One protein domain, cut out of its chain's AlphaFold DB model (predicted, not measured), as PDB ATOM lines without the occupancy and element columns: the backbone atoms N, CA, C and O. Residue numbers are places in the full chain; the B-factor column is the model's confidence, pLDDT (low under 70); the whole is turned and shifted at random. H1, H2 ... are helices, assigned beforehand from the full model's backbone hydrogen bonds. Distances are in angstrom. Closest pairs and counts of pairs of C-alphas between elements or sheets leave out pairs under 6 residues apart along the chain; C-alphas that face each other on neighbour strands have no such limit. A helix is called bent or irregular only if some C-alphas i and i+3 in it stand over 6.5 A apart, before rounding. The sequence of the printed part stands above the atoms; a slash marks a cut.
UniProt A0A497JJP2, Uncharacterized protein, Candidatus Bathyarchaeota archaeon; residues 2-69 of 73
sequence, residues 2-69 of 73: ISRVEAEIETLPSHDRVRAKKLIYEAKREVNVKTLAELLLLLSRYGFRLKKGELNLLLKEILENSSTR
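What this domain is: This is residues 2 to 69 of the 73 residues of an uncharacterized protein of Candidatus Bathyarchaeota archaeon (UniProt A0A497JJP2). Three helices make a small bundle whose centres form a triangle, with the long helix H2 between its two antiparallel partners H1 and H3, and a second long helix, H4, slants across the end of the bundle where H1 begins and H2 ends. The bundle is not tight on each side: H2 is in contact with both H1 and H3, but H1 and H3 come close without clearly touching. The printed part has 68 residues with four named helices, in the order H1, H2, H3, H4 along the chain, and no named strand; its class is all helix. The whole is compact, with a radius of gyration of the C-alphas of 11.3 A, and its rounded outline spans 32 by 23 by 20 A.

Where its parts are: H2, residues 14 to 29, has 16 residues and is 22.7 A long from its first to its last C-alpha, from Ser 14 at (-28.365, -40.142, 31.817) to Arg 29 at (-12.023, -36.471, 16.521). H1, residues 2 to 11, comes before it and is 14.7 A long; its first C-alpha, that of Ile 2, is at (-22.922, -43.465, 13.157). H3, residues 33 to 45, follows H2 and is 18.6 A long. H4, residues 52 to 67, also has 16 residues and is 23.0 A long; its last C-alpha, that of Ser 67, is at (-9.963, -37.318, 6.916). No helix is bent or irregular.

How they stand to each other: H2 is the hub, the helix that touches most other helices, and it touches H1, H3 and H4. H2 and H3 touch with 14 pairs of C-alphas within 8 A, the closest being those of Ala 20 and Leu 39, 5.9 A apart. They run opposite ways at a shallow tilt of 27 degrees and form a helical hairpin. H1 and H2 form a helical hairpin too, running opposite ways at a shallow tilt of 16 degrees. Their closest C-alphas are those of Ile 9 and Arg 17, 5.5 A apart, and H2 touches H1 with residues 17 to 21 alone. H1 and H3 are close but not clearly touching; their closest C-alphas, those of Ile 9 and Leu 43, are 7.6 A apart. H4 touches H2 with its residues 62 to 66 alone, and H2 touches H4 with residues 27 to 29 alone. The closest C-alphas of this pair are those of Lys 28 and Ile 62, 5.8 A apart, and the two helices run the same way at a steep tilt of 61 degrees. H1 and H4 only just touch, with 3 pairs of C-alphas within 8 A; the closest are those of Ile 2 and Leu 58, 6.1 A apart, and the lines stand about perpendicular, at 73 degrees. H4 touches H1 with residues 58 to 62 alone. H3 and H4 are near each other, with 5 pairs of C-alphas within 10 A. The helix packing is part aligned and part crossed: of four touching pairs, two are at a shallow tilt. In H1, H2, H3 and H4 every O i to N i+4 pair is within hydrogen-bond range.

The domain as a whole: The two C-alphas farthest apart are those of Gly 47 and Arg 69, at 32.3 A. The printed part runs from residue 2 to residue 69 of a chain of 73 and has no cut. The links from H1 to H2 and from H2 to H3 are tight, the link from H3 to H4, with 6 residues between them, is short, and no link is long. The mean pLDDT of the printed part is 85.8, and residues 65 to 69, of which 65 to 67 belong to H4, are under 70 in this predicted model.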
ATOM      1  N   ILE A   2     -23.131 -44.367  12.012       84.38
ATOM      2  CA  ILE A   2     -22.922 -43.465  13.157       84.38
ATOM      3  C   ILE A   2     -24.248 -42.943  13.731       84.38
ATOM      4  O   ILE A   2     -24.457 -43.059  14.932       84.38
ATOM      5  N   SER A   3     -25.183 -42.480  12.895       84.75
ATOM      6  CA  SER A   3     -26.483 -41.962  13.358       84.75
ATOM      7  C   SER A   3     -27.322 -42.991  14.120       84.75
ATOM      8  O   SER A   3     -28.069 -42.635  15.023       84.75
ATOM      9  N   ARG A   4     -27.187 -44.285  13.794       87.38
ATOM     10  CA  ARG A   4     -27.859 -45.365  14.532       87.38
ATOM     11  C   ARG A   4     -27.216 -45.579  15.897       87.38
ATOM     12  O   ARG A   4     -27.926 -45.801  16.868       87.38
ATOM     13  N   VAL A   5     -25.887 -45.497  15.972       86.69
ATOM     14  CA  VAL A   5     -25.161 -45.549  17.248       86.69
ATOM     15  C   VAL A   5     -25.537 -44.344  18.113       86.69
ATOM     16  O   VAL A   5     -25.791 -44.510  19.296       86.69
ATOM     17  N   GLU A   6     -25.643 -43.148  17.534       88.94
ATOM     18  CA  GLU A   6     -26.088 -41.942  18.245       88.94
ATOM     19  C   GLU A   6     -27.527 -42.057  18.751       88.94
ATOM     20  O   GLU A   6     -27.793 -41.700  19.897       88.94
ATOM     21  N   ALA A   7     -28.436 -42.612  17.945       90.44
ATOM     22  CA  ALA A   7     -29.803 -42.884  18.379       90.44
ATOM     23  C   ALA A   7     -29.838 -43.849  19.574       90.44
ATOM     24  O   ALA A   7     -30.557 -43.595  20.535       90.44
ATOM     25  N   GLU A   8     -29.019 -44.905  19.554       90.56
ATOM     26  CA  GLU A   8     -28.900 -45.832  20.684       90.56
ATOM     27  C   GLU A   8     -28.321 -45.149  21.930       90.56
ATOM     28  O   GLU A   8     -28.751 -45.395  23.048       90.56
ATOM     29  N   ILE A   9     -27.363 -44.239  21.757       91.62
ATOM     30  CA  ILE A   9     -26.813 -43.468  22.873       91.62
ATOM     31  C   ILE A   9     -27.911 -42.644  23.559       91.62
ATOM     32  O   ILE A   9     -27.931 -42.566  24.787       91.62
ATOM     33  N   GLU A  10     -28.840 -42.055  22.804       91.19
ATOM     34  CA  GLU A  10     -29.953 -41.284  23.373       91.19
ATOM     35  C   GLU A  10     -30.952 -42.133  24.174       91.19
ATOM     36  O   GLU A  10     -31.641 -41.584  25.036       91.19
ATOM     37  N   THR A  11     -31.022 -43.450  23.955       91.56
ATOM     38  CA  THR A  11     -31.891 -44.337  24.750       91.56
ATOM     39  C   THR A  11     -31.269 -44.715  26.098       91.56
ATOM     40  O   THR A  11     -31.982 -45.164  26.997       91.56
ATOM     41  N   LEU A  12     -29.963 -44.478  26.287       91.19
ATOM     42  CA  LEU A  12     -29.254 -44.822  27.519       91.19
ATOM     43  C   LEU A  12     -29.691 -43.968  28.724       91.19
ATOM     44  O   LEU A  12     -30.037 -42.789  28.562       91.19
ATOM     45  N   PRO A  13     -29.579 -44.494  29.959       90.81
ATOM     46  CA  PRO A  13     -29.708 -43.705  31.185       90.81
ATOM     47  C   PRO A  13     -28.718 -42.532  31.226       90.81
ATOM     48  O   PRO A  13     -27.612 -42.632  30.698       90.81
ATOM     49  N   SER A  14     -29.080 -41.430  31.890       88.81
ATOM     50  CA  SER A  14     -28.365 -40.142  31.817       88.81
ATOM     51  C   SER A  14     -26.848 -40.227  32.034       88.81
ATOM     52  O   SER A  14     -26.094 -39.614  31.282       88.81
ATOM     53  N   HIS A  15     -26.383 -41.004  33.018       88.75
ATOM     54  CA  HIS A  15     -24.950 -41.165  33.297       88.75
ATOM     55  C   HIS A  15     -24.201 -41.827  32.127       88.75
ATOM     56  O   HIS A  15     -23.193 -41.309  31.636       88.75
ATOM     57  N   ASP A  16     -24.727 -42.946  31.635       90.94
ATOM     58  CA  ASP A  16     -24.090 -43.712  30.565       90.94
ATOM     59  C   ASP A  16     -24.257 -43.039  29.207       90.94
ATOM     60  O   ASP A  16     -23.345 -43.096  28.386       90.94
ATOM     61  N   ARG A  17     -25.348 -42.294  29.008       92.81
ATOM     62  CA  ARG A  17     -25.542 -41.417  27.852       92.81
ATOM     63  C   ARG A  17     -24.442 -40.369  27.748       92.81
ATOM     64  O   ARG A  17     -23.844 -40.222  26.685       92.81
ATOM     65  N   VAL A  18     -24.146 -39.652  28.836       92.69
ATOM     66  CA  VAL A  18     -23.078 -38.636  28.852       92.69
ATOM     67  C   VAL A  18     -21.729 -39.276  28.530       92.69
ATOM     68  O   VAL A  18     -20.987 -38.765  27.686       92.69
ATOM     69  N   ARG A  19     -21.434 -40.432  29.135       92.62
ATOM     70  CA  ARG A  19     -20.204 -41.179  28.853       92.62
ATOM     71  C   ARG A  19     -20.124 -41.618  27.390       92.62
ATOM     72  O   ARG A  19     -19.093 -41.417  26.755       92.62
ATOM     73  N   ALA A  20     -21.198 -42.176  26.839       92.75
ATOM     74  CA  ALA A  20     -21.233 -42.652  25.463       92.75
ATOM     75  C   ALA A  20     -21.098 -41.509  24.446       92.75
ATOM     76  O   ALA A  20     -20.347 -41.639  23.480       92.75
ATOM     77  N   LYS A  21     -21.743 -40.359  24.701       91.69
ATOM     78  CA  LYS A  21     -21.583 -39.136  23.894       91.69
ATOM     79  C   LYS A  21     -20.135 -38.656  23.868       91.69
ATOM     80  O   LYS A  21     -19.631 -38.284  22.812       91.69
ATOM     81  N   LYS A  22     -19.451 -38.696  25.014       91.50
ATOM     82  CA  LYS A  22     -18.031 -38.346  25.090       91.50
ATOM     83  C   LYS A  22     -17.174 -39.309  24.261       91.50
ATOM     84  O   LYS A  22     -16.378 -38.854  23.448       91.50
ATOM     85  N   LEU A  23     -17.399 -40.617  24.400       91.12
ATOM     86  CA  LEU A  23     -16.647 -41.643  23.668       91.12
ATOM     87  C   LEU A  23     -16.840 -41.544  22.148       91.12
ATOM     88  O   LEU A  23     -15.865 -41.611  21.406       91.12
ATOM     89  N   ILE A  24     -18.074 -41.353  21.665       88.75
ATOM     90  CA  ILE A  24     -18.316 -41.217  20.220       88.75
ATOM     91  C   ILE A  24     -17.741 -39.913  19.662       88.75
ATOM     92  O   ILE A  24     -17.243 -39.895  18.540       88.75
ATOM     93  N   TYR A  25     -17.765 -38.830  20.442       88.12
ATOM     94  CA  TYR A  25     -17.142 -37.569  20.055       88.12
ATOM     95  C   TYR A  25     -15.618 -37.696  19.946       88.12
ATOM     96  O   TYR A  25     -15.039 -37.257  18.953       88.12
ATOM     97  N   GLU A  26     -14.977 -38.331  20.928       87.31
ATOM     98  CA  GLU A  26     -13.538 -38.607  20.909       87.31
ATOM     99  C   GLU A  26     -13.164 -39.503  19.726       87.31
ATOM    100  O   GLU A  26     -12.287 -39.131  18.953       87.31
ATOM    101  N   ALA A  27     -13.902 -40.597  19.503       84.81
ATOM    102  CA  ALA A  27     -13.670 -41.509  18.382       84.81
ATOM    103  C   ALA A  27     -13.816 -40.834  17.003       84.81
ATOM    104  O   ALA A  27     -13.149 -41.237  16.054       84.81
ATOM    105  N   LYS A  28     -14.674 -39.810  16.883       81.62
ATOM    106  CA  LYS A  28     -14.819 -38.987  15.667       81.62
ATOM    107  C   LYS A  28     -13.691 -37.972  15.482       81.62
ATOM    108  O   LYS A  28     -13.473 -37.516  14.362       81.62
ATOM    109  N   ARG A  29     -13.056 -37.518  16.566       81.31
ATOM    110  CA  ARG A  29     -12.023 -36.471  16.521       81.31
ATOM    111  C   ARG A  29     -10.641 -37.062  16.296       81.31
ATOM    112  O   ARG A  29      -9.868 -36.516  15.523       81.31
ATOM    113  N   GLU A  30     -10.360 -38.165  16.970       79.12
ATOM    114  CA  GLU A  30      -9.137 -38.935  16.836       79.12
ATOM    115  C   GLU A  30      -9.561 -40.395  16.732       79.12
ATOM    116  O   GLU A  30     -10.226 -40.919  17.631       79.12
ATOM    117  N   VAL A  31      -9.243 -41.041  15.608       73.62
ATOM    118  CA  VAL A  31      -9.679 -42.417  15.359       73.62
ATOM    119  C   VAL A  31      -8.943 -43.352  16.310       73.62
ATOM    120  O   VAL A  31      -7.879 -43.889  16.012       73.62
ATOM    121  N   ASN A  32      -9.531 -43.546  17.484       80.88
ATOM    122  CA  ASN A  32      -9.005 -44.400  18.526       80.88
ATOM    123  C   ASN A  32      -9.878 -45.651  18.646       80.88
ATOM    124  O   ASN A  32     -10.987 -45.635  19.187       80.88
ATOM    125  N   VAL A  33      -9.342 -46.766  18.148       80.94
ATOM    126  CA  VAL A  33     -10.007 -48.075  18.164       80.94
ATOM    127  C   VAL A  33     -10.353 -48.510  19.591       80.94
ATOM    128  O   VAL A  33     -11.385 -49.145  19.800       80.94
ATOM    129  N   LYS A  34      -9.544 -48.129  20.588       87.75
ATOM    130  CA  LYS A  34      -9.812 -48.433  21.999       87.75
ATOM    131  C   LYS A  34     -11.038 -47.673  22.506       87.75
ATOM    132  O   LYS A  34     -11.910 -48.285  23.113       87.75
ATOM    133  N   THR A  35     -11.151 -46.383  22.191       89.06
ATOM    134  CA  THR A  35     -12.323 -45.558  22.535       89.06
ATOM    135  C   THR A  35     -13.595 -46.111  21.895       89.06
ATOM    136  O   THR A  35     -14.636 -46.210  22.548       89.06
ATOM    137  N   LEU A  36     -13.509 -46.545  20.634       87.81
ATOM    138  CA  LEU A  36     -14.638 -47.171  19.950       87.81
ATOM    139  C   LEU A  36     -15.014 -48.522  20.576       87.81
ATOM    140  O   LEU A  36     -16.196 -48.808  20.753       87.81
ATOM    141  N   ALA A  37     -14.030 -49.340  20.952       89.56
ATOM    142  CA  ALA A  37     -14.273 -50.601  21.645       89.56
ATOM    143  C   ALA A  37     -14.943 -50.381  23.010       89.56
ATOM    144  O   ALA A  37     -15.880 -51.102  23.345       89.56
ATOM    145  N   GLU A  38     -14.530 -49.363  23.771       91.94
ATOM    146  CA  GLU A  38     -15.179 -48.989  25.035       91.94
ATOM    147  C   GLU A  38     -16.630 -48.543  24.830       91.94
ATOM    148  O   GLU A  38     -17.508 -48.953  25.594       91.94
ATOM    149  N   LEU A  39     -16.907 -47.763  23.778       91.56
ATOM    150  CA  LEU A  39     -18.267 -47.365  23.411       91.56
ATOM    151  C   LEU A  39     -19.133 -48.585  23.081       91.56
ATOM    152  O   LEU A  39     -20.241 -48.720  23.596       91.56
ATOM    153  N   LEU A  40     -18.622 -49.494  22.251       90.56
ATOM    154  CA  LEU A  40     -19.341 -50.710  21.874       90.56
ATOM    155  C   LEU A  40     -19.557 -51.636  23.069       90.56
ATOM    156  O   LEU A  40     -20.625 -52.231  23.193       90.56
ATOM    157  N   LEU A  41     -18.584 -51.727  23.976       91.75
ATOM    158  CA  LEU A  41     -18.716 -52.504  25.202       91.75
ATOM    159  C   LEU A  41     -19.790 -51.910  26.118       91.75
ATOM    160  O   LEU A  41     -20.600 -52.661  26.659       91.75
ATOM    161  N   LEU A  42     -19.846 -50.582  26.249       92.06
ATOM    162  CA  LEU A  42     -20.903 -49.894  26.988       92.06
ATOM    163  C   LEU A  42     -22.277 -50.199  26.380       92.06
ATOM    164  O   LEU A  42     -23.154 -50.684  27.088       92.06
ATOM    165  N   LEU A  43     -22.439 -49.994  25.073       90.50
ATOM    166  CA  LEU A  43     -23.696 -50.245  24.363       90.50
ATOM    167  C   LEU A  43     -24.116 -51.725  24.434       90.50
ATOM    168  O   LEU A  43     -25.297 -52.031  24.594       90.50
ATOM    169  N   SER A  44     -23.157 -52.655  24.429       91.00
ATOM    170  CA  SER A  44     -23.442 -54.090  24.550       91.00
ATOM    171  C   SER A  44     -24.086 -54.486  25.879       91.00
ATOM    172  O   SER A  44     -24.876 -55.433  25.906       91.00
ATOM    173  N   ARG A  45     -23.824 -53.740  26.966       91.00
ATOM    174  CA  ARG A  45     -24.485 -53.941  28.273       91.00
ATOM    175  C   ARG A  45     -25.986 -53.668  28.209       91.00
ATOM    176  O   ARG A  45     -26.731 -54.227  29.002       91.00
ATOM    177  N   TYR A  46     -26.410 -52.856  27.245       89.81
ATOM    178  CA  TYR A  46     -27.802 -52.487  26.997       89.81
ATOM    179  C   TYR A  46     -28.444 -53.301  25.865       89.81
ATOM    180  O   TYR A  46     -29.550 -53.006  25.433       89.81
ATOM    181  N   GLY A  47     -27.769 -54.354  25.389       87.44
ATOM    182  CA  GLY A  47     -28.291 -55.246  24.351       87.44
ATOM    183  C   GLY A  47     -27.991 -54.800  22.918       87.44
ATOM    184  O   GLY A  47     -28.274 -55.553  21.984       87.44
ATOM    185  N   PHE A  48     -27.346 -53.649  22.721       89.44
ATOM    186  CA  PHE A  48     -26.934 -53.207  21.395       89.44
ATOM    187  C   PHE A  48     -25.760 -54.040  20.882       89.44
ATOM    188  O   PHE A  48     -24.693 -54.120  21.496       89.44
ATOM    189  N   ARG A  49     -25.943 -54.675  19.726       87.44
ATOM    190  CA  ARG A  49     -24.925 -55.514  19.092       87.44
ATOM    191  C   ARG A  49     -24.821 -55.161  17.622       87.44
ATOM    192  O   ARG A  49     -25.828 -55.100  16.923       87.44
ATOM    193  N   LEU A  50     -23.589 -54.992  17.160       86.19
ATOM    194  CA  LEU A  50     -23.281 -54.837  15.746       86.19
ATOM    195  C   LEU A  50     -22.818 -56.174  15.181       86.19
ATOM    196  O   LEU A  50     -21.985 -56.865  15.772       86.19
ATOM    197  N   LYS A  51     -23.320 -56.526  14.002       89.06
ATOM    198  CA  LYS A  51     -22.731 -57.596  13.193       89.06
ATOM    199  C   LYS A  51     -21.370 -57.136  12.666       89.06
ATOM    200  O   LYS A  51     -21.135 -55.943  12.485       89.06
ATOM    201  N   LYS A  52     -20.490 -58.081  12.323       85.75
ATOM    202  CA  LYS A  52     -19.152 -57.786  11.770       85.75
ATOM    203  C   LYS A  52     -19.195 -56.808  10.582       85.75
ATOM    204  O   LYS A  52     -18.366 -55.910  10.500       85.75
ATOM    205  N   GLY A  53     -20.186 -56.939   9.696       86.88
ATOM    206  CA  GLY A  53     -20.378 -56.012   8.573       86.88
ATOM    207  C   GLY A  53     -20.760 -54.591   9.006       86.88
ATOM    208  O   GLY A  53     -20.271 -53.623   8.436       86.88
ATOM    209  N   GLU A  54     -21.574 -54.454  10.051       87.44
ATOM    210  CA  GLU A  54     -21.983 -53.151  10.591       87.44
ATOM    211  C   GLU A  54     -20.839 -52.465  11.340       87.44
ATOM    212  O   GLU A  54     -20.685 -51.251  11.244       87.44
ATOM    213  N   LEU A  55     -20.000 -53.245  12.028       87.75
ATOM    214  CA  LEU A  55     -18.779 -52.747  12.655       87.75
ATOM    215  C   LEU A  55     -17.801 -52.192  11.613       87.75
ATOM    216  O   LEU A  55     -17.271 -51.100  11.794       87.75
ATOM    217  N   ASN A  56     -17.600 -52.910  10.505       86.44
ATOM    218  CA  ASN A  56     -16.749 -52.442   9.411       86.44
ATOM    219  C   ASN A  56     -17.287 -51.146   8.787       86.44
ATOM    220  O   ASN A  56     -16.505 -50.248   8.483       86.44
ATOM    221  N   LEU A  57     -18.610 -51.026   8.635       89.25
ATOM    222  CA  LEU A  57     -19.249 -49.794   8.162       89.25
ATOM    223  C   LEU A  57     -19.066 -48.639   9.150       89.25
ATOM    224  O   LEU A  57     -18.752 -47.532   8.729       89.25
ATOM    225  N   LEU A  58     -19.215 -48.891  10.454       87.75
ATOM    226  CA  LEU A  58     -18.989 -47.881  11.489       87.75
ATOM    227  C   LEU A  58     -17.538 -47.383  11.475       87.75
ATOM    228  O   LEU A  58     -17.307 -46.179  11.491       87.75
ATOM    229  N   LEU A  59     -16.572 -48.303  11.409       85.38
ATOM    230  CA  LEU A  59     -15.150 -47.969  11.317       85.38
ATOM    231  C   LEU A  59     -14.848 -47.149  10.061       85.38
ATOM    232  O   LEU A  59     -14.154 -46.141  10.149       85.38
ATOM    233  N   LYS A  60     -15.406 -47.551   8.914       87.00
ATOM    234  CA  LYS A  60     -15.243 -46.831   7.649       87.00
ATOM    235  C   LYS A  60     -15.793 -45.405   7.733       87.00
ATOM    236  O   LYS A  60     -15.078 -44.474   7.389       87.00
ATOM    237  N   GLU A  61     -17.007 -45.223   8.253       86.38
ATOM    238  CA  GLU A  61     -17.611 -43.889   8.404       86.38
ATOM    239  C   GLU A  61     -16.825 -42.989   9.367       86.38
ATOM    240  O   GLU A  61     -16.752 -41.779   9.155       86.38
ATOM    241  N   ILE A  62     -16.242 -43.552  10.431       82.88
ATOM    242  CA  ILE A  62     -15.409 -42.797  11.379       82.88
ATOM    243  C   ILE A  62     -14.093 -42.366  10.716       82.88
ATOM    244  O   ILE A  62     -13.705 -41.206  10.842       82.88
ATOM    245  N   LEU A  63     -13.446 -43.271   9.976       81.06
ATOM    246  CA  LEU A  63     -12.225 -42.977   9.221       81.06
ATOM    247  C   LEU A  63     -12.471 -41.893   8.161       81.06
ATOM    248  O   LEU A  63     -11.755 -40.895   8.136       81.06
ATOM    249  N   GLU A  64     -13.525 -42.026   7.355       81.12
ATOM    250  CA  GLU A  64     -13.860 -41.052   6.305       81.12
ATOM    251  C   GLU A  64     -14.175 -39.659   6.876       81.12
ATOM    252  O   GLU A  64     -13.719 -38.660   6.318       81.12
ATOM    253  N   ASN A  65     -14.878 -39.580   8.016       69.19
ATOM    254  CA  ASN A  65     -15.173 -38.307   8.690       69.19
ATOM    255  C   ASN A  65     -13.940 -37.648   9.329       69.19
ATOM    256  O   ASN A  65     -13.897 -36.423   9.446       69.19
ATOM    257  N   SER A  66     -12.948 -38.432   9.764       61.44
ATOM    258  CA  SER A  66     -11.702 -37.877  10.308       61.44
ATOM    259  C   SER A  66     -10.848 -37.220   9.221       61.44
ATOM    260  O   SER A  66     -10.392 -36.095   9.406       61.44
ATOM    261  N   SER A  67     -10.742 -37.846   8.044       55.78
ATOM    262  CA  SER A  67      -9.963 -37.318   6.916       55.78
ATOM    263  C   SER A  67     -10.567 -36.061   6.287       55.78
ATOM    264  O   SER A  67      -9.847 -35.261   5.701       55.78
ATOM    265  N   THR A  68     -11.881 -35.835   6.412       54.06
ATOM    266  CA  THR A  68     -12.515 -34.622   5.860       54.06
ATOM    267  C   THR A  68     -12.228 -33.364   6.684       54.06
ATOM    268  O   THR A  68     -12.369 -32.256   6.169       54.06
ATOM    269  N   ARG A  69     -11.828 -33.505   7.956       52.22
ATOM    270  CA  ARG A  69     -11.531 -32.362   8.835       52.22
ATOM    271  C   ARG A  69     -10.144 -31.756   8.618       52.22
ATOM    272  O   ARG A  69      -9.967 -30.599   8.972       52.22
TER     273      ARG A  69